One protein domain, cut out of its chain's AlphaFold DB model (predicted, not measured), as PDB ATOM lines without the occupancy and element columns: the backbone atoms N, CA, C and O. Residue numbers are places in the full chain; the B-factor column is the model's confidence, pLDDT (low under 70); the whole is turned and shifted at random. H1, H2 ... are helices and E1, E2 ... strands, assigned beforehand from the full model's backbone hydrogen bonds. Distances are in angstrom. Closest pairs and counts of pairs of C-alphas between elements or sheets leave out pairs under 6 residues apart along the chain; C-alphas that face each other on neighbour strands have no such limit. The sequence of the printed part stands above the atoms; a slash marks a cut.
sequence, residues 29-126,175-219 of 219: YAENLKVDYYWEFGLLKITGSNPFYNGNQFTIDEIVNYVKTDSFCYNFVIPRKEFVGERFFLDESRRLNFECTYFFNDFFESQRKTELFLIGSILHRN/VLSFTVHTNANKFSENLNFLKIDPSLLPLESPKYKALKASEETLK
ATOM      1  N   TYR A  29      15.273 -39.798 -41.340       77.25
ATOM      2  CA  TYR A  29      15.285 -40.482 -40.040       77.25
ATOM      3  C   TYR A  29      13.863 -40.789 -39.557       77.25
ATOM      4  O   TYR A  29      12.934 -40.051 -39.876       77.25
ATOM      5  N   ALA A  30      13.713 -41.820 -38.725       80.81
ATOM      6  CA  ALA A  30      12.500 -42.120 -37.964       80.81
ATOM      7  C   ALA A  30      12.873 -42.548 -36.530       80.81
ATOM      8  O   ALA A  30      13.895 -43.204 -36.325       80.81
ATOM      9  N   GLU A  31      12.059 -42.180 -35.536       78.81
ATOM     10  CA  GLU A  31      12.276 -42.535 -34.120       78.81
ATOM     11  C   GLU A  31      12.197 -44.047 -33.914       78.81
ATOM     12  O   GLU A  31      13.078 -44.646 -33.307       78.81
ATOM     13  N   ASN A  32      11.165 -44.669 -34.476       81.38
ATOM     14  CA  ASN A  32      11.042 -46.115 -34.545       81.38
ATOM     15  C   ASN A  32      10.971 -46.500 -36.009       81.38
ATOM     16  O   ASN A  32      10.258 -45.848 -36.774       81.38
ATOM     17  N   LEU A  33      11.678 -47.554 -36.389       84.62
ATOM     18  CA  LEU A  33      11.639 -48.093 -37.736       84.62
ATOM     19  C   LEU A  33      11.527 -49.605 -37.647       84.62
ATOM     20  O   LEU A  33      12.416 -50.283 -37.138       84.62
ATOM     21  N   LYS A  34      10.402 -50.122 -38.115       87.19
ATOM     22  CA  LYS A  34      10.079 -51.539 -38.092       87.19
ATOM     23  C   LYS A  34       9.941 -52.053 -39.509       87.19
ATOM     24  O   LYS A  34       9.285 -51.427 -40.337       87.19
ATOM     25  N   VAL A  35      10.552 -53.196 -39.763       85.50
ATOM     26  CA  VAL A  35      10.548 -53.895 -41.040       85.50
ATOM     27  C   VAL A  35       9.962 -55.278 -40.798       85.50
ATOM     28  O   VAL A  35      10.584 -56.098 -40.129       85.50
ATOM     29  N   ASP A  36       8.767 -55.525 -41.322       85.69
ATOM     30  CA  ASP A  36       8.070 -56.807 -41.273       85.69
ATOM     31  C   ASP A  36       8.164 -57.518 -42.625       85.69
ATOM     32  O   ASP A  36       7.892 -56.931 -43.675       85.69
ATOM     33  N   TYR A  37       8.508 -58.802 -42.581       80.81
ATOM     34  CA  TYR A  37       8.616 -59.662 -43.752       80.81
ATOM     35  C   TYR A  37       7.471 -60.665 -43.788       80.81
ATOM     36  O   TYR A  37       7.336 -61.526 -42.914       80.81
ATOM     37  N   TYR A  38       6.691 -60.604 -44.859       81.25
ATOM     38  CA  TYR A  38       5.619 -61.542 -45.158       81.25
ATOM     39  C   TYR A  38       6.072 -62.475 -46.283       81.25
ATOM     40  O   TYR A  38       5.706 -62.311 -47.447       81.25
ATOM     41  N   TRP A  39       6.919 -63.440 -45.919       71.88
ATOM     42  CA  TRP A  39       7.598 -64.364 -46.839       71.88
ATOM     43  C   TRP A  39       6.666 -65.089 -47.799       71.88
ATOM     44  O   TRP A  39       6.943 -65.146 -48.991       71.88
ATOM     45  N   GLU A  40       5.551 -65.598 -47.281       70.38
ATOM     46  CA  GLU A  40       4.561 -66.364 -48.045       70.38
ATOM     47  C   GLU A  40       3.899 -65.541 -49.158       70.38
ATOM     48  O   GLU A  40       3.348 -66.102 -50.099       70.38
ATOM     49  N   PHE A  41       3.980 -64.213 -49.062       76.00
ATOM     50  CA  PHE A  41       3.333 -63.276 -49.972       76.00
ATOM     51  C   PHE A  41       4.331 -62.449 -50.792       76.00
ATOM     52  O   PHE A  41       3.903 -61.650 -51.620       76.00
ATOM     53  N   GLY A  42       5.643 -62.594 -50.561       78.75
ATOM     54  CA  GLY A  42       6.653 -61.739 -51.198       78.75
ATOM     55  C   GLY A  42       6.467 -60.254 -50.859       78.75
ATOM     56  O   GLY A  42       6.665 -59.394 -51.718       78.75
ATOM     57  N   LEU A  43       6.027 -59.940 -49.632       83.06
ATOM     58  CA  LEU A  43       5.723 -58.571 -49.199       83.06
ATOM     59  C   LEU A  43       6.586 -58.078 -48.039       83.06
ATOM     60  O   LEU A  43       6.677 -58.702 -46.980       83.06
ATOM     61  N   LEU A  44       7.174 -56.904 -48.229       85.31
ATOM     62  CA  LEU A  44       7.928 -56.182 -47.219       85.31
ATOM     63  C   LEU A  44       7.089 -55.001 -46.754       85.31
ATOM     64  O   LEU A  44       6.648 -54.189 -47.570       85.31
ATOM     65  N   LYS A  45       6.905 -54.869 -45.444       89.38
ATOM     66  CA  LYS A  45       6.237 -53.715 -44.846       89.38
ATOM     67  C   LYS A  45       7.207 -52.976 -43.947       89.38
ATOM     68  O   LYS A  45       7.799 -53.560 -43.049       89.38
ATOM     69  N   ILE A  46       7.344 -51.680 -44.178       88.56
ATOM     70  CA  ILE A  46       8.157 -50.789 -43.359       88.56
ATOM     71  C   ILE A  46       7.231 -49.786 -42.707       88.56
ATOM     72  O   ILE A  46       6.535 -49.043 -43.395       88.56
ATOM     73  N   THR A  47       7.238 -49.750 -41.385       91.69
ATOM     74  CA  THR A  47       6.509 -48.758 -40.602       91.69
ATOM     75  C   THR A  47       7.490 -47.937 -39.798       91.69
ATOM     76  O   THR A  47       8.396 -48.504 -39.186       91.69
ATOM     77  N   GLY A  48       7.296 -46.627 -39.748       89.75
ATOM     78  CA  GLY A  48       8.108 -45.787 -38.887       89.75
ATOM     79  C   GLY A  48       7.346 -44.647 -38.245       89.75
ATOM     80  O   GLY A  48       6.287 -44.235 -38.716       89.75
ATOM     81  N   SER A  49       7.913 -44.151 -37.150       87.44
ATOM     82  CA  SER A  49       7.337 -43.095 -36.319       87.44
ATOM     83  C   SER A  49       8.168 -41.827 -36.407       87.44
ATOM     84  O   SER A  49       9.395 -41.891 -36.393       87.44
ATOM     85  N   ASN A  50       7.492 -40.681 -36.429       83.38
ATOM     86  CA  ASN A  50       8.080 -39.347 -36.442       83.38
ATOM     87  C   ASN A  50       9.172 -39.218 -37.520       83.38
ATOM     88  O   ASN A  50      10.352 -39.170 -37.188       83.38
ATOM     89  N   PRO A  51       8.810 -39.221 -38.815       84.31
ATOM     90  CA  PRO A  51       9.785 -39.059 -39.884       84.31
ATOM     91  C   PRO A  51      10.390 -37.643 -39.888       84.31
ATOM     92  O   PRO A  51       9.673 -36.647 -39.773       84.31
ATOM     93  N   PHE A  52      11.704 -37.552 -40.088       79.81
ATOM     94  CA  PHE A  52      12.468 -36.310 -40.219       79.81
ATOM     95  C   PHE A  52      13.317 -36.341 -41.485       79.81
ATOM     96  O   PHE A  52      13.813 -37.397 -41.879       79.81
ATOM     97  N   TYR A  53      13.547 -35.173 -42.080       77.06
ATOM     98  CA  TYR A  53      14.479 -34.997 -43.181       77.06
ATOM     99  C   TYR A  53      15.449 -33.830 -42.941       77.06
ATOM    100  O   TYR A  53      15.048 -32.706 -42.660       77.06
ATOM    101  N   ASN A  54      16.755 -34.082 -43.037       72.19
ATOM    102  CA  ASN A  54      17.847 -33.134 -42.810       72.19
ATOM    103  C   ASN A  54      17.787 -32.425 -41.446       72.19
ATOM    104  O   ASN A  54      18.190 -31.268 -41.319       72.19
ATOM    105  N   GLY A  55      17.325 -33.143 -40.419       68.25
ATOM    106  CA  GLY A  55      17.121 -32.606 -39.071       68.25
ATOM    107  C   GLY A  55      15.868 -31.738 -38.928       68.25
ATOM    108  O   GLY A  55      15.627 -31.209 -37.850       68.25
ATOM    109  N   ASN A  56      15.068 -31.607 -39.987       70.94
ATOM    110  CA  ASN A  56      13.798 -30.896 -39.972       70.94
ATOM    111  C   ASN A  56      12.637 -31.884 -40.034       70.94
ATOM    112  O   ASN A  56      12.742 -32.970 -40.602       70.94
ATOM    113  N   GLN A  57      11.510 -31.494 -39.457       74.56
ATOM    114  CA  GLN A  57      10.256 -32.202 -39.661       74.56
ATOM    115  C   GLN A  57       9.657 -31.862 -41.015       74.56
ATOM    116  O   GLN A  57       9.806 -30.739 -41.494       74.56
ATOM    117  N   PHE A  58       8.940 -32.822 -41.591       79.62
ATOM    118  CA  PHE A  58       8.091 -32.545 -42.740       79.62
ATOM    119  C   PHE A  58       6.972 -31.567 -42.360       79.62
ATOM    120  O   PHE A  58       6.483 -31.535 -41.234       79.62
ATOM    121  N   THR A  59       6.535 -30.763 -43.309       80.56
ATOM    122  CA  THR A  59       5.317 -29.961 -43.203       80.56
ATOM    123  C   THR A  59       4.106 -30.777 -43.657       80.56
ATOM    124  O   THR A  59       4.238 -31.810 -44.317       80.56
ATOM    125  N   ILE A  60       2.898 -30.311 -43.320       80.38
ATOM    126  CA  ILE A  60       1.650 -30.942 -43.782       80.38
ATOM    127  C   ILE A  60       1.609 -30.987 -45.312       80.38
ATOM    128  O   ILE A  60       1.318 -32.034 -45.887       80.38
ATOM    129  N   ASP A  61       1.935 -29.870 -45.963       84.38
ATOM    130  CA  ASP A  61       1.891 -29.753 -47.420       84.38
ATOM    131  C   ASP A  61       2.881 -30.705 -48.095       84.38
ATOM    132  O   ASP A  61       2.540 -31.332 -49.097       84.38
ATOM    133  N   GLU A  62       4.073 -30.880 -47.517       87.75
ATOM    134  CA  GLU A  62       5.043 -31.869 -47.990       87.75
ATOM    135  C   GLU A  62       4.489 -33.290 -47.889       87.75
ATOM    136  O   GLU A  62       4.503 -34.012 -48.884       87.75
ATOM    137  N   ILE A  63       3.948 -33.683 -46.730       86.56
ATOM    138  CA  ILE A  63       3.373 -35.025 -46.536       86.56
ATOM    139  C   ILE A  63       2.228 -35.265 -47.522       86.56
ATOM    140  O   ILE A  63       2.204 -36.286 -48.208       86.56
ATOM    141  N   VAL A  64       1.299 -34.314 -47.639       85.56
ATOM    142  CA  VAL A  64       0.169 -34.401 -48.573       85.56
ATOM    143  C   VAL A  64       0.663 -34.523 -50.014       85.56
ATOM    144  O   VAL A  64       0.116 -35.319 -50.780       85.56
ATOM    145  N   ASN A  65       1.684 -33.755 -50.396       89.88
ATOM    146  CA  ASN A  65       2.251 -33.813 -51.736       89.88
ATOM    147  C   ASN A  65       2.925 -35.163 -52.015       89.88
ATOM    148  O   ASN A  65       2.680 -35.753 -53.069       89.88
ATOM    149  N   TYR A  66       3.720 -35.683 -51.076       89.62
ATOM    150  CA  TYR A  66       4.359 -36.985 -51.251       89.62
ATOM    151  C   TYR A  66       3.324 -38.103 -51.399       89.62
ATOM    152  O   TYR A  66       3.393 -38.839 -52.378       89.62
ATOM    153  N   VAL A  67       2.294 -38.133 -50.544       87.06
ATOM    154  CA  VAL A  67       1.225 -39.146 -50.620       87.06
ATOM    155  C   VAL A  67       0.441 -39.063 -51.929       87.06
ATOM    156  O   VAL A  67       0.122 -40.087 -52.532       87.06
ATOM    157  N   LYS A  68       0.117 -37.852 -52.399       86.00
ATOM    158  CA  LYS A  68      -0.589 -37.660 -53.680       86.00
ATOM    159  C   LYS A  68       0.236 -38.111 -54.880       86.00
ATOM    160  O   LYS A  68      -0.340 -38.507 -55.889       86.00
ATOM    161  N   THR A  69       1.556 -37.989 -54.781       87.69
ATOM    162  CA  THR A  69       2.496 -38.331 -55.854       87.69
ATOM    163  C   THR A  69       3.106 -39.710 -55.696       87.69
ATOM    164  O   THR A  69       3.888 -40.102 -56.560       87.69
ATOM    165  N   ASP A  70       2.714 -40.459 -54.661       85.31
ATOM    166  CA  ASP A  70       3.111 -41.853 -54.514       85.31
ATOM    167  C   ASP A  70       4.656 -41.958 -54.439       85.31
ATOM    168  O   ASP A  70       5.296 -42.751 -55.132       85.31
ATOM    169  N   SER A  71       5.283 -41.044 -53.685       87.81
ATOM    170  CA  SER A  71       6.726 -40.789 -53.789       87.81
ATOM    171  C   SER A  71       7.477 -40.719 -52.465       87.81
ATOM    172  O   SER A  71       8.710 -40.684 -52.491       87.81
ATOM    173  N   PHE A  72       6.801 -40.741 -51.312       89.75
ATOM    174  CA  PHE A  72       7.496 -40.695 -50.024       89.75
ATOM    175  C   PHE A  72       8.420 -41.907 -49.846       89.75
ATOM    176  O   PHE A  72       9.621 -41.770 -49.613       89.75
ATOM    177  N   CYS A  73       7.855 -43.099 -49.999       87.50
ATOM    178  CA  CYS A  73       8.539 -44.364 -49.785       87.50
ATOM    179  C   CYS A  73       9.731 -44.521 -50.736       87.50
ATOM    180  O   CYS A  73      10.835 -44.837 -50.289       87.50
ATOM    181  N   TYR A  74       9.539 -44.168 -52.011       84.12
ATOM    182  CA  TYR A  74      10.601 -44.148 -53.017       84.12
ATOM    183  C   TYR A  74      11.720 -43.144 -52.692       84.12
ATOM    184  O   TYR A  74      12.899 -43.469 -52.807       84.12
ATOM    185  N   ASN A  75      11.378 -41.922 -52.277       82.50
ATOM    186  CA  ASN A  75      12.372 -40.868 -52.064       82.50
ATOM    187  C   ASN A  75      13.154 -41.022 -50.753       82.50
ATOM    188  O   ASN A  75      14.310 -40.598 -50.687       82.50
ATOM    189  N   PHE A  76      12.537 -41.589 -49.712       82.44
ATOM    190  CA  PHE A  76      13.082 -41.524 -48.353       82.44
ATOM    191  C   PHE A  76      13.324 -42.877 -47.686       82.44
ATOM    192  O   PHE A  76      14.190 -42.956 -46.817       82.44
ATOM    193  N   VAL A  77      12.591 -43.929 -48.065       82.31
ATOM    194  CA  VAL A  77      12.613 -45.215 -47.346       82.31
ATOM    195  C   VAL A  77      13.382 -46.277 -48.129       82.31
ATOM    196  O   VAL A  77      14.450 -46.701 -47.693       82.31
ATOM    197  N   ILE A  78      12.880 -46.690 -49.296       79.12
ATOM    198  CA  ILE A  78      13.605 -47.555 -50.235       79.12
ATOM    199  C   ILE A  78      13.419 -46.987 -51.649       79.12
ATOM    200  O   ILE A  78      12.286 -46.964 -52.133       79.12
ATOM    201  N   PRO A  79      14.500 -46.636 -52.372       75.06
ATOM    202  CA  PRO A  79      14.426 -46.131 -53.743       75.06
ATOM    203  C   PRO A  79      14.154 -47.249 -54.762       75.06
ATOM    204  O   PRO A  79      14.972 -47.536 -55.638       75.06
ATOM    205  N   ARG A  80      12.993 -47.901 -54.643       72.50
ATOM    206  CA  ARG A  80      12.515 -48.970 -55.530       72.50
ATOM    207  C   ARG A  80      11.148 -48.648 -56.112       72.50
ATOM    208  O   ARG A  80      10.286 -48.076 -55.449       72.50
ATOM    209  N   LYS A  81      10.957 -49.020 -57.378       68.62
ATOM    210  CA  LYS A  81       9.712 -48.748 -58.110       68.62
ATOM    211  C   LYS A  81       8.612 -49.754 -57.765       68.62
ATOM    212  O   LYS A  81       7.437 -49.433 -57.929       68.62
ATOM    213  N   GLU A  82       8.980 -50.924 -57.243       74.69
ATOM    214  CA  GLU A  82       8.093 -52.031 -56.863       74.69
ATOM    215  C   GLU A  82       7.348 -51.801 -55.531       74.69
ATOM    216  O   GLU A  82       7.059 -52.739 -54.787       74.69
ATOM    217  N   PHE A  83       7.029 -50.551 -55.197       82.06
ATOM    218  CA  PHE A  83       6.221 -50.256 -54.021       82.06
ATOM    219  C   PHE A  83       4.724 -50.450 -54.325       82.06
ATOM    220  O   PHE A  83       4.208 -50.010 -55.364       82.06
ATOM    221  N   VAL A  84       4.046 -51.119 -53.397       85.38
ATOM    222  CA  VAL A  84       2.618 -51.462 -53.409       85.38
ATOM    223  C   VAL A  84       1.773 -50.266 -53.002       85.38
ATOM    224  O   VAL A  84       0.720 -50.039 -53.580       85.38
ATOM    225  N   GLY A  85       2.235 -49.491 -52.025       87.88
ATOM    226  CA  GLY A  85       1.535 -48.301 -51.571       87.88
ATOM    227  C   GLY A  85       2.189 -47.677 -50.350       87.88
ATOM    228  O   GLY A  85       3.038 -48.281 -49.690       87.88
ATOM    229  N   GLU A  86       1.762 -46.453 -50.073       92.25
ATOM    230  CA  GLU A  86       2.190 -45.682 -48.913       92.25
ATOM    231  C   GLU A  86       1.015 -45.038 -48.176       92.25
ATOM    232  O   GLU A  86      -0.006 -44.675 -48.782       92.25
ATOM    233  N   ARG A  87       1.164 -44.907 -46.857       91.62
ATOM    234  CA  ARG A  87       0.160 -44.319 -45.968       91.62
ATOM    235  C   ARG A  87       0.820 -43.534 -44.841       91.62
ATOM    236  O   ARG A  87       1.813 -43.973 -44.276       91.62
ATOM    237  N   PHE A  88       0.191 -42.429 -44.454       92.19
ATOM    238  CA  PHE A  88       0.468 -41.711 -43.212       92.19
ATOM    239  C   PHE A  88      -0.748 -41.723 -42.294       92.19
ATOM    240  O   PHE A  88      -1.896 -41.652 -42.744       92.19
ATOM    241  N   PHE A  89      -0.505 -41.804 -40.991       91.31
ATOM    242  CA  PHE A  89      -1.553 -41.851 -39.975       91.31
ATOM    243  C   PHE A  89      -1.040 -41.336 -38.627       91.31
ATOM    244  O   PHE A  89       0.165 -41.250 -38.409       91.31
ATOM    245  N   LEU A  90      -1.958 -40.988 -37.724       87.69
ATOM    246  CA  LEU A  90      -1.621 -40.769 -36.318       87.69
ATOM    247  C   LEU A  90      -1.843 -42.059 -35.533       87.69
ATOM    248  O   LEU A  90      -2.836 -42.749 -35.768       87.69
ATOM    249  N   ASP A  91      -0.943 -42.366 -34.604       86.19
ATOM    250  CA  ASP A  91      -1.215 -43.384 -33.586       86.19
ATOM    251  C   ASP A  91      -2.082 -42.829 -32.440       86.19
ATOM    252  O   ASP A  91      -2.475 -41.659 -32.422       86.19
ATOM    253  N   GLU A  92      -2.370 -43.682 -31.456       83.88
ATOM    254  CA  GLU A  92      -3.137 -43.333 -30.254       83.88
ATOM    255  C   GLU A  92      -2.498 -42.187 -29.453       83.88
ATOM    256  O   GLU A  92      -3.196 -41.400 -28.816       83.88
ATOM    257  N   SER A  93      -1.171 -42.050 -29.532       81.62
ATOM    258  CA  SER A  93      -0.399 -40.976 -28.898       81.62
ATOM    259  C   SER A  93      -0.308 -39.711 -29.762       81.62
ATOM    260  O   SER A  93       0.432 -38.787 -29.420       81.62
ATOM    261  N   ARG A  94      -1.055 -39.650 -30.872       78.88
ATOM    262  CA  ARG A  94      -1.033 -38.571 -31.872       78.88
ATOM    263  C   ARG A  94       0.332 -38.340 -32.519       78.88
ATOM    264  O   ARG A  94       0.607 -37.237 -32.993       78.88
ATOM    265  N   ARG A  95       1.188 -39.360 -32.566       80.75
ATOM    266  CA  ARG A  95       2.461 -39.284 -33.287       80.75
ATOM    267  C   ARG A  95       2.229 -39.603 -34.752       80.75
ATOM    268  O   ARG A  95       1.420 -40.471 -35.087       80.75
ATOM    269  N   LEU A  96       2.939 -38.892 -35.623       86.19
ATOM    270  CA  LEU A  96       2.879 -39.148 -37.052       86.19
ATOM    271  C   LEU A  96       3.619 -40.443 -37.355       86.19
ATOM    272  O   LEU A  96       4.800 -40.579 -37.046       86.19
ATOM    273  N   ASN A  97       2.935 -41.359 -38.015       91.19
ATOM    274  CA  ASN A  97       3.494 -42.608 -38.483       91.19
ATOM    275  C   ASN A  97       3.340 -42.709 -39.997       91.19
ATOM    276  O   ASN A  97       2.413 -42.141 -40.584       91.19
ATOM    277  N   PHE A  98       4.253 -43.447 -40.612       92.44
ATOM    278  CA  PHE A  98       4.185 -43.816 -42.015       92.44
ATOM    279  C   PHE A  98       4.244 -45.330 -42.170       92.44
ATOM    280  O   PHE A  98       4.782 -46.050 -41.325       92.44
ATOM    281  N   GLU A  99       3.707 -45.794 -43.284       93.44
ATOM    282  CA  GLU A  99       3.748 -47.174 -43.720       93.44
ATOM    283  C   GLU A  99       4.074 -47.217 -45.209       93.44
ATOM    284  O   GLU A  99       3.440 -46.533 -46.011       93.44
ATOM    285  N   CYS A 100       5.063 -48.031 -45.557       90.75
ATOM    286  CA  CYS A 100       5.458 -48.350 -46.917       90.75
ATOM    287  C   CYS A 100       5.341 -49.854 -47.119       90.75
ATOM    288  O   CYS A 100       5.897 -50.629 -46.337       90.75
ATOM    289  N   THR A 101       4.680 -50.275 -48.187       90.50
ATOM    290  CA  THR A 101       4.609 -51.686 -48.566       90.50
ATOM    291  C   THR A 101       5.266 -51.876 -49.921       90.50
ATOM    292  O   THR A 101       5.018 -51.101 -50.844       90.50
ATOM    293  N   TYR A 102       6.096 -52.906 -50.050       86.50
ATOM    294  CA  TYR A 102       6.816 -53.245 -51.271       86.50
ATOM    295  C   TYR A 102       6.612 -54.712 -51.611       86.50
ATOM    296  O   TYR A 102       6.574 -55.560 -50.717       86.50
ATOM    297  N   PHE A 103       6.545 -55.002 -52.907       83.56
ATOM    298  CA  PHE A 103       6.828 -56.348 -53.371       83.56
ATOM    299  C   PHE A 103       8.332 -56.581 -53.275       83.56
ATOM    300  O   PHE A 103       9.136 -55.702 -53.599       83.56
ATOM    301  N   PHE A 104       8.711 -57.776 -52.848       76.69
ATOM    302  CA  PHE A 104      10.073 -58.259 -52.962       76.69
ATOM    303  C   PHE A 104      10.050 -59.620 -53.654       76.69
ATOM    304  O   PHE A 104       9.214 -60.472 -53.359       76.69
ATOM    305  N   ASN A 105      10.971 -59.812 -54.594       62.56
ATOM    306  CA  ASN A 105      11.085 -61.063 -55.334       62.56
ATOM    307  C   ASN A 105      12.107 -61.984 -54.648       62.56
ATOM    308  O   ASN A 105      13.168 -61.526 -54.229       62.56
ATOM    309  N   ASP A 106      11.764 -63.270 -54.541       53.66
ATOM    310  CA  ASP A 106      12.634 -64.418 -54.240       53.66
ATOM    311  C   ASP A 106      13.781 -64.204 -53.240       53.66
ATOM    312  O   ASP A 106      14.967 -64.231 -53.570       53.66
ATOM    313  N   PHE A 107      13.438 -64.127 -51.954       54.84
ATOM    314  CA  PHE A 107      14.435 -64.143 -50.875       54.84
ATOM    315  C   PHE A 107      15.119 -65.503 -50.675       54.84
ATOM    316  O   PHE A 107      16.114 -65.594 -49.957       54.84
ATOM    317  N   PHE A 108      14.589 -66.574 -51.272       53.56
ATOM    318  CA  PHE A 108      15.196 -67.906 -51.209       53.56
ATOM    319  C   PHE A 108      16.274 -68.124 -52.274       53.56
ATOM    320  O   PHE A 108      17.131 -68.987 -52.086       53.56
ATOM    321  N   GLU A 109      16.296 -67.316 -53.335       54.78
ATOM    322  CA  GLU A 109      17.377 -67.330 -54.316       54.78
ATOM    323  C   GLU A 109      18.355 -66.165 -54.094       54.78
ATOM    324  O   GLU A 109      18.219 -65.370 -53.166       54.78
ATOM    325  N   SER A 110      19.397 -66.115 -54.929       49.19
ATOM    326  CA  SER A 110      20.590 -65.242 -54.929       49.19
ATOM    327  C   SER A 110      20.447 -63.753 -54.530       49.19
ATOM    328  O   SER A 110      21.460 -63.070 -54.371       49.19
ATOM    329  N   GLN A 111      19.234 -63.236 -54.323       56.06
ATOM    330  CA  GLN A 111      18.915 -61.852 -53.963       56.06
ATOM    331  C   GLN A 111      18.800 -61.586 -52.455       56.06
ATOM    332  O   GLN A 111      18.777 -60.424 -52.045       56.06
ATOM    333  N   ARG A 112      18.827 -62.624 -51.606       61.81
ATOM    334  CA  ARG A 112      18.768 -62.487 -50.137       61.81
ATOM    335  C   ARG A 112      19.790 -61.501 -49.570       61.81
ATOM    336  O   ARG A 112      19.493 -60.735 -48.661       61.81
ATOM    337  N   LYS A 113      20.991 -61.478 -50.155       61.12
ATOM    338  CA  LYS A 113      22.039 -60.512 -49.814       61.12
ATOM    339  C   LYS A 113      21.559 -59.081 -50.068       61.12
ATOM    340  O   LYS A 113      21.595 -58.275 -49.151       61.12
ATOM    341  N   THR A 114      21.066 -58.778 -51.267       63.09
ATOM    342  CA  THR A 114      20.560 -57.448 -51.647       63.09
ATOM    343  C   THR A 114      19.461 -56.959 -50.704       63.09
ATOM    344  O   THR A 114      19.477 -55.800 -50.301       63.09
ATOM    345  N   GLU A 115      18.554 -57.844 -50.293       65.62
ATOM    346  CA  GLU A 115      17.463 -57.509 -49.371       65.62
ATOM    347  C   GLU A 115      17.948 -57.280 -47.931       65.62
ATOM    348  O   GLU A 115      17.520 -56.344 -47.261       65.62
ATOM    349  N   LEU A 116      18.922 -58.054 -47.449       64.81
ATOM    350  CA  LEU A 116      19.548 -57.775 -46.153       64.81
ATOM    351  C   LEU A 116      20.420 -56.506 -46.187       64.81
ATOM    352  O   LEU A 116      20.487 -55.775 -45.201       64.81
ATOM    353  N   PHE A 117      21.034 -56.181 -47.326       64.62
ATOM    354  CA  PHE A 117      21.702 -54.891 -47.540       64.62
ATOM    355  C   PHE A 117      20.710 -53.722 -47.577       64.62
ATOM    356  O   PHE A 117      21.055 -52.618 -47.146       64.62
ATOM    357  N   LEU A 118      19.473 -53.945 -48.037       64.75
ATOM    358  CA  LEU A 118      18.408 -52.955 -47.902       64.75
ATOM    359  C   LEU A 118      18.085 -52.693 -46.436       64.75
ATOM    360  O   LEU A 118      17.960 -51.530 -46.077       64.75
ATOM    361  N   ILE A 119      18.064 -53.716 -45.574       64.75
ATOM    362  CA  ILE A 119      17.971 -53.508 -44.117       64.75
ATOM    363  C   ILE A 119      19.122 -52.626 -43.645       64.75
ATOM    364  O   ILE A 119      18.873 -51.616 -43.001       64.75
ATOM    365  N   GLY A 120      20.363 -52.928 -44.037       64.00
ATOM    366  CA  GLY A 120      21.515 -52.076 -43.712       64.00
ATOM    367  C   GLY A 120      21.351 -50.612 -44.156       64.00
ATOM    368  O   GLY A 120      21.726 -49.679 -43.442       64.00
ATOM    369  N   SER A 121      20.717 -50.404 -45.312       62.34
ATOM    370  CA  SER A 121      20.440 -49.080 -45.883       62.34
ATOM    371  C   SER A 121      19.309 -48.341 -45.156       62.34
ATOM    372  O   SER A 121      19.429 -47.144 -44.900       62.34
ATOM    373  N   ILE A 122      18.247 -49.060 -44.778       64.50
ATOM    374  CA  ILE A 122      17.117 -48.582 -43.964       64.50
ATOM    375  C   ILE A 122      17.604 -48.201 -42.561       64.50
ATOM    376  O   ILE A 122      17.180 -47.196 -42.006       64.50
ATOM    377  N   LEU A 123      18.577 -48.941 -42.027       62.84
ATOM    378  CA  LEU A 123      19.270 -48.646 -40.770       62.84
ATOM    379  C   LEU A 123      20.327 -47.540 -40.904       62.84
ATOM    380  O   LEU A 123      21.233 -47.430 -40.080       62.84
ATOM    381  N   HIS A 124      20.213 -46.711 -41.938       59.88
ATOM    382  CA  HIS A 124      20.974 -45.485 -42.107       59.88
ATOM    383  C   HIS A 124      22.502 -45.651 -42.075       59.88
ATOM    384  O   HIS A 124      23.210 -44.766 -41.604       59.88
ATOM    385  N   ARG A 125      23.020 -46.768 -42.610       59.69
ATOM    386  CA  ARG A 125      24.461 -47.113 -42.600       59.69
ATOM    387  C   ARG A 125      25.053 -47.351 -41.212       59.69
ATOM    388  O   ARG A 125      26.265 -47.479 -41.085       59.69
ATOM    389  N   ASN A 126      24.211 -47.462 -40.192       67.94
ATOM    390  CA  ASN A 126      24.640 -47.935 -38.886       67.94
ATOM    391  C   ASN A 126      24.706 -49.459 -38.837       67.94
ATOM    392  O   ASN A 126      25.112 -49.989 -37.817       67.94
ATOM    393  N   VAL A 175      13.348 -64.479 -41.694       66.19
ATOM    394  CA  VAL A 175      13.439 -63.383 -40.726       66.19
ATOM    395  C   VAL A 175      12.099 -62.677 -40.656       66.19
ATOM    396  O   VAL A 175      11.671 -62.140 -41.659       66.19
ATOM    397  N   LEU A 176      11.393 -62.672 -39.529       68.19
ATOM    398  CA  LEU A 176      10.003 -62.193 -39.536       68.19
ATOM    399  C   LEU A 176       9.905 -60.678 -39.357       68.19
ATOM    400  O   LEU A 176       9.109 -60.032 -40.033       68.19
ATOM    401  N   SER A 177      10.697 -60.103 -38.451       75.19
ATOM    402  CA  SER A 177      10.639 -58.667 -38.179       75.19
ATOM    403  C   SER A 177      11.913 -58.127 -37.537       75.19
ATOM    404  O   SER A 177      12.504 -58.792 -36.684       75.19
ATOM    405  N   PHE A 178      12.278 -56.902 -37.903       76.81
ATOM    406  CA  PHE A 178      13.262 -56.073 -37.207       76.81
ATOM    407  C   PHE A 178      12.583 -54.798 -36.732       76.81
ATOM    408  O   PHE A 178      11.895 -54.154 -37.519       76.81
ATOM    409  N   THR A 179      12.838 -54.387 -35.497       80.88
ATOM    410  CA  THR A 179      12.468 -53.061 -34.997       80.88
ATOM    411  C   THR A 179      13.722 -52.371 -34.506       80.88
ATOM    412  O   THR A 179      14.467 -52.931 -33.712       80.88
ATOM    413  N   VAL A 180      13.960 -51.151 -34.957       75.62
ATOM    414  CA  VAL A 180      15.036 -50.304 -34.457       75.62
ATOM    415  C   VAL A 180      14.441 -49.090 -33.778       75.62
ATOM    416  O   VAL A 180      13.509 -48.471 -34.301       75.62
ATOM    417  N   HIS A 181      15.000 -48.763 -32.617       75.19
ATOM    418  CA  HIS A 181      14.646 -47.576 -31.861       75.19
ATOM    419  C   HIS A 181      15.832 -46.623 -31.877       75.19
ATOM    420  O   HIS A 181      16.954 -46.987 -31.522       75.19
ATOM    421  N   THR A 182      15.567 -45.391 -32.283       70.94
ATOM    422  CA  THR A 182      16.546 -44.315 -32.326       70.94
ATOM    423  C   THR A 182      16.192 -43.308 -31.244       70.94
ATOM    424  O   THR A 182      15.051 -42.852 -31.146       70.94
ATOM    425  N   ASN A 183      17.162 -42.930 -30.417       64.44
ATOM    426  CA  ASN A 183      16.951 -41.955 -29.362       64.44
ATOM    427  C   ASN A 183      16.771 -40.556 -29.967       64.44
ATOM    428  O   ASN A 183      17.730 -39.915 -30.407       64.44
ATOM    429  N   ALA A 184      15.534 -40.063 -29.933       54.69
ATOM    430  CA  ALA A 184      15.160 -38.738 -30.411       54.69
ATOM    431  C   ALA A 184      16.009 -37.611 -29.777       54.69
ATOM    432  O   ALA A 184      16.361 -36.642 -30.452       54.69
ATOM    433  N   ASN A 185      16.445 -37.768 -28.520       54.22
ATOM    434  CA  ASN A 185      17.210 -36.747 -27.792       54.22
ATOM    435  C   ASN A 185      18.614 -36.493 -28.368       54.22
ATOM    436  O   ASN A 185      19.229 -35.484 -28.033       54.22
ATOM    437  N   LYS A 186      19.134 -37.366 -29.244       55.12
ATOM    438  CA  LYS A 186      20.433 -37.154 -29.906       55.12
ATOM    439  C   LYS A 186      20.398 -36.084 -31.006       55.12
ATOM    440  O   LYS A 186      21.462 -35.647 -31.434       55.12
ATOM    441  N   PHE A 187      19.216 -35.658 -31.468       53.25
ATOM    442  CA  PHE A 187      19.099 -34.896 -32.720       53.25
ATOM    443  C   PHE A 187      18.598 -33.452 -32.592       53.25
ATOM    444  O   PHE A 187      18.730 -32.709 -33.561       53.25
ATOM    445  N   SER A 188      18.099 -33.011 -31.433       46.38
ATOM    446  CA  SER A 188      18.137 -31.606 -30.973       46.38
ATOM    447  C   SER A 188      17.374 -31.443 -29.656       46.38
ATOM    448  O   SER A 188      16.356 -32.092 -29.435       46.38
ATOM    449  N   GLU A 189      17.795 -30.490 -28.824       47.97
ATOM    450  CA  GLU A 189      17.071 -30.040 -27.620       47.97
ATOM    451  C   GLU A 189      15.707 -29.373 -27.935       47.97
ATOM    452  O   GLU A 189      14.985 -28.988 -27.022       47.97
ATOM    453  N   ASN A 190      15.328 -29.250 -29.217       44.41
ATOM    454  CA  ASN A 190      14.156 -28.510 -29.700       44.41
ATOM    455  C   ASN A 190      13.305 -29.317 -30.700       44.41
ATOM    456  O   ASN A 190      12.771 -28.761 -31.663       44.41
ATOM    457  N   LEU A 191      13.165 -30.627 -30.483       51.88
ATOM    458  CA  LEU A 191      12.202 -31.452 -31.215       51.88
ATOM    459  C   LEU A 191      10.764 -31.034 -30.867       51.88
ATOM    460  O   LEU A 191      10.096 -31.632 -30.026       51.88
ATOM    461  N   ASN A 192      10.265 -29.992 -31.525       52.50
ATOM    462  CA  ASN A 192       8.845 -29.669 -31.514       52.50
ATOM    463  C   ASN A 192       8.124 -30.719 -32.348       52.50
ATOM    464  O   ASN A 192       8.456 -30.857 -33.512       52.50
ATOM    465  N   PHE A 193       7.169 -31.461 -31.788       56.97
ATOM    466  CA  PHE A 193       6.358 -32.408 -32.556       56.97
ATOM    467  C   PHE A 193       5.629 -31.724 -33.721       56.97
ATOM    468  O   PHE A 193       5.182 -30.578 -33.611       56.97
ATOM    469  N   LEU A 194       5.478 -32.468 -34.815       59.47
ATOM    470  CA  LEU A 194       4.802 -32.031 -36.030       59.47
ATOM    471  C   LEU A 194       3.347 -31.694 -35.693       59.47
ATOM    472  O   LEU A 194       2.582 -32.554 -35.257       59.47
ATOM    473  N   LYS A 195       2.952 -30.432 -35.875       64.00
ATOM    474  CA  LYS A 195       1.571 -29.985 -35.647       64.00
ATOM    475  C   LYS A 195       0.733 -30.261 -36.897       64.00
ATOM    476  O   LYS A 195       0.442 -29.338 -37.650       64.00
ATOM    477  N   ILE A 196       0.381 -31.525 -37.141       66.81
ATOM    478  CA  ILE A 196      -0.616 -31.878 -38.167       66.81
ATOM    479  C   ILE A 196      -2.021 -31.632 -37.626       66.81
ATOM    480  O   ILE A 196      -2.317 -32.005 -36.493       66.81
ATOM    481  N   ASP A 197      -2.893 -31.056 -38.458       76.06
ATOM    482  CA  ASP A 197      -4.337 -31.128 -38.251       76.06
ATOM    483  C   ASP A 197      -4.813 -32.581 -38.466       76.06
ATOM    484  O   ASP A 197      -4.753 -33.078 -39.597       76.06
ATOM    485  N   PRO A 198      -5.291 -33.282 -37.418       74.81
ATOM    486  CA  PRO A 198      -5.758 -34.660 -37.536       74.81
ATOM    487  C   PRO A 198      -6.883 -34.849 -38.558       74.81
ATOM    488  O   PRO A 198      -7.055 -35.966 -39.037       74.81
ATOM    489  N   SER A 199      -7.630 -33.791 -38.910       81.44
ATOM    490  CA  SER A 199      -8.700 -33.852 -39.915       81.44
ATOM    491  C   SER A 199      -8.205 -34.253 -41.311       81.44
ATOM    492  O   SER A 199      -8.978 -34.757 -42.124       81.44
ATOM    493  N   LEU A 200      -6.910 -34.062 -41.577       81.00
ATOM    494  CA  LEU A 200      -6.276 -34.411 -42.843       81.00
ATOM    495  C   LEU A 200      -5.781 -35.863 -42.883       81.00
ATOM    496  O   LEU A 200      -5.364 -36.304 -43.946       81.00
ATOM    497  N   LEU A 201      -5.815 -36.609 -41.772       81.56
ATOM    498  CA  LEU A 201      -5.327 -37.991 -41.673       81.56
ATOM    499  C   LEU A 201      -6.480 -39.001 -41.463       81.56
ATOM    500  O   LEU A 201      -7.513 -38.643 -40.903       81.56
ATOM    501  N   PRO A 202      -6.308 -40.287 -41.840       81.56
ATOM    502  CA  PRO A 202      -5.156 -40.867 -42.534       81.56
ATOM    503  C   PRO A 202      -5.045 -40.393 -43.989       81.56
ATOM    504  O   PRO A 202      -6.043 -40.204 -44.683       81.56
ATOM    505  N   LEU A 203      -3.805 -40.243 -44.456       86.31
ATOM    506  CA  LEU A 203      -3.491 -39.935 -45.846       86.31
ATOM    507  C   LEU A 203      -3.030 -41.217 -46.525       86.31
ATOM    508  O   LEU A 203      -1.999 -41.784 -46.171       86.31
ATOM    509  N   GLU A 204      -3.812 -41.672 -47.492       89.94
ATOM    510  CA  GLU A 204      -3.548 -42.883 -48.262       89.94
ATOM    511  C   GLU A 204      -3.236 -42.509 -49.708       89.94
ATOM    512  O   GLU A 204      -3.959 -41.714 -50.327       89.94
ATOM    513  N   SER A 205      -2.167 -43.092 -50.238       89.19
ATOM    514  CA  SER A 205      -1.762 -42.892 -51.626       89.19
ATOM    515  C   SER A 205      -2.757 -43.491 -52.628       89.19
ATOM    516  O   SER A 205      -3.511 -44.409 -52.279       89.19
ATOM    517  N   PRO A 206      -2.778 -43.013 -53.889       88.44
ATOM    518  CA  PRO A 206      -3.586 -43.612 -54.950       88.44
ATOM    519  C   PRO A 206      -3.388 -45.126 -55.080       88.44
ATOM    520  O   PRO A 206      -4.377 -45.861 -55.139       88.44
ATOM    521  N   LYS A 207      -2.138 -45.606 -55.053       86.12
ATOM    522  CA  LYS A 207      -1.844 -47.044 -55.078       86.12
ATOM    523  C   LYS A 207      -2.415 -47.802 -53.876       86.12
ATOM    524  O   LYS A 207      -3.052 -48.838 -54.068       86.12
ATOM    525  N   TYR A 208      -2.271 -47.268 -52.660       83.94
ATOM    526  CA  TYR A 208      -2.849 -47.888 -51.461       83.94
ATOM    527  C   TYR A 208      -4.383 -47.974 -51.550       83.94
ATOM    528  O   TYR A 208      -4.979 -49.007 -51.245       83.94
ATOM    529  N   LYS A 209      -5.040 -46.911 -52.033       86.38
ATOM    530  CA  LYS A 209      -6.500 -46.896 -52.227       86.38
ATOM    531  C   LYS A 209      -6.958 -47.920 -53.265       86.38
ATOM    532  O   LYS A 209      -7.969 -48.583 -53.048       86.38
ATOM    533  N   ALA A 210      -6.221 -48.056 -54.368       85.38
ATOM    534  CA  ALA A 210      -6.516 -49.049 -55.397       85.38
ATOM    535  C   ALA A 210      -6.406 -50.481 -54.854       85.38
ATOM    536  O   ALA A 210      -7.281 -51.304 -55.125       85.38
ATOM    537  N   LEU A 211      -5.384 -50.756 -54.033       80.75
ATOM    538  CA  LEU A 211      -5.227 -52.045 -53.361       80.75
ATOM    539  C   LEU A 211      -6.441 -52.357 -52.478       80.75
ATOM    540  O   LEU A 211      -7.086 -53.388 -52.661       80.75
ATOM    541  N   LYS A 212      -6.812 -51.435 -51.586       82.50
ATOM    542  CA  LYS A 212      -7.945 -51.622 -50.670       82.50
ATOM    543  C   LYS A 212      -9.265 -51.867 -51.409       82.50
ATOM    544  O   LYS A 212     -10.025 -52.754 -51.036       82.50
ATOM    545  N   ALA A 213      -9.516 -51.120 -52.484       85.06
ATOM    546  CA  ALA A 213     -10.704 -51.317 -53.309       85.06
ATOM    547  C   ALA A 213     -10.732 -52.717 -53.949       85.06
ATOM    548  O   ALA A 213     -11.787 -53.344 -54.007       85.06
ATOM    549  N   SER A 214      -9.578 -53.235 -54.388       80.31
ATOM    550  CA  SER A 214      -9.495 -54.594 -54.935       80.31
ATOM    551  C   SER A 214      -9.782 -55.675 -53.884       80.31
ATOM    552  O   SER A 214     -10.503 -56.628 -54.172       80.31
ATOM    553  N   GLU A 215      -9.316 -55.501 -52.643       76.25
ATOM    554  CA  GLU A 215      -9.597 -56.437 -51.544       76.25
ATOM    555  C   GLU A 215     -11.087 -56.503 -51.198       76.25
ATOM    556  O   GLU A 215     -11.610 -57.576 -50.901       76.25
ATOM    557  N   GLU A 216     -11.788 -55.371 -51.243       77.50
ATOM    558  CA  GLU A 216     -13.226 -55.311 -50.967       77.50
ATOM    559  C   GLU A 216     -14.057 -56.021 -52.044       77.50
ATOM    560  O   GLU A 216     -15.108 -56.567 -51.728       77.50
ATOM    561  N   THR A 217     -13.569 -56.078 -53.287       76.56
ATOM    562  CA  THR A 217     -14.228 -56.826 -54.376       76.56
ATOM    563  C   THR A 217     -13.962 -58.332 -54.361       76.56
ATOM    564  O   THR A 217     -14.659 -59.076 -55.047       76.56
ATOM    565  N   LEU A 218     -12.952 -58.782 -53.612       70.56
ATOM    566  CA  LEU A 218     -12.590 -60.198 -53.471       70.56
ATOM    567  C   LEU A 218     -13.297 -60.887 -52.290       70.56
ATOM    568  O   LEU A 218     -13.145 -62.097 -52.123       70.56
ATOM    569  N   LYS A 219     -14.030 -60.126 -51.468       52.53
ATOM    570  CA  LYS A 219     -14.850 -60.622 -50.352       52.53
ATOM    571  C   LYS A 219     -16.263 -60.959 -50.810       52.53
ATOM    572  O   LYS A 219     -16.812 -61.934 -50.252       52.53
TER     573      LYS A 219
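This is residues 29 to 126 and 175 to 219 of the 219 residues of an uncharacterized protein of Fibrobacter sp (UniProt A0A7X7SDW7). A twisted sheet of five strands makes a wall, with the short helix H2 crossing one face over E4, H1 and H3 grazing the sheet, and H4 beside edge strand E3. Residues 212 to 219, mostly of H4, stick out. Along the 143 printed residues you meet E1 E2 H1 H2 E3 E4 H3 E5 H4, a mixed class; the sheet order is E3 E4 E2 E1 E5, all antiparallel. The whole is compact, radius of gyration of the C-alphas 15.6 A, spanning 46 by 40 by 25 A.

Start at E1, residues 32 to 38, a hairpin with E2, residues 43 to 49; N 34 and O 47 are 2.8 A apart. H1, residues 60 to 69, only grazes the sheet with residues 63 to 68. H2, residues 72 to 77, lies over E4, residues 96 to 103, at a height over the sheet of 8.9 A, across the strands; their closest C-alphas, Cys 73 and Cys 100, are 5.8 A apart. E3, residues 83 to 90, forms a hairpin with E4, where N 87 and O 99 are 2.9 A apart; between the neighbours E2 and E4, N 46 and O 100 are within hydrogen-bond range at 2.8 A. E2, H1 H2 and E3 make a split strand-helix-strand unit, two strands that run the same way in one sheet with helices between them along the chain and E4 between them in the sheet, its crossover right-handed. H3, residues 112 to 122, only grazes the sheet. E5, residues 177 to 181, neighbours E1, with N 35 and O 178 2.8 A apart. H4, residues 206 to 217, is on the opposite face from H2, over none of the strands; its closest C-alphas to E3 are Tyr 208 and Gly 85, 4.4 A. In H1, H2, H3 and H4 every O i to N i+4 pair is within hydrogen-bond range.

Find C-alpha 32 at (11.042, -46.115, -34.545), where E1 begins. E3 measures 21.6 A, E4 24.0 A. H4 runs 17.0 A to C-alpha 217 at (-14.228, -56.826, -54.376).

The farthest C-alphas, Glu 189 and Lys 219, are 49.7 A apart. Residues 127 to 174 are not printed, a 19.2 A gap between C-alphas 126 and 175. E5 to H4 is a long link. Look for low pLDDT chiefly at residues 105 to 126 and 183 to 196.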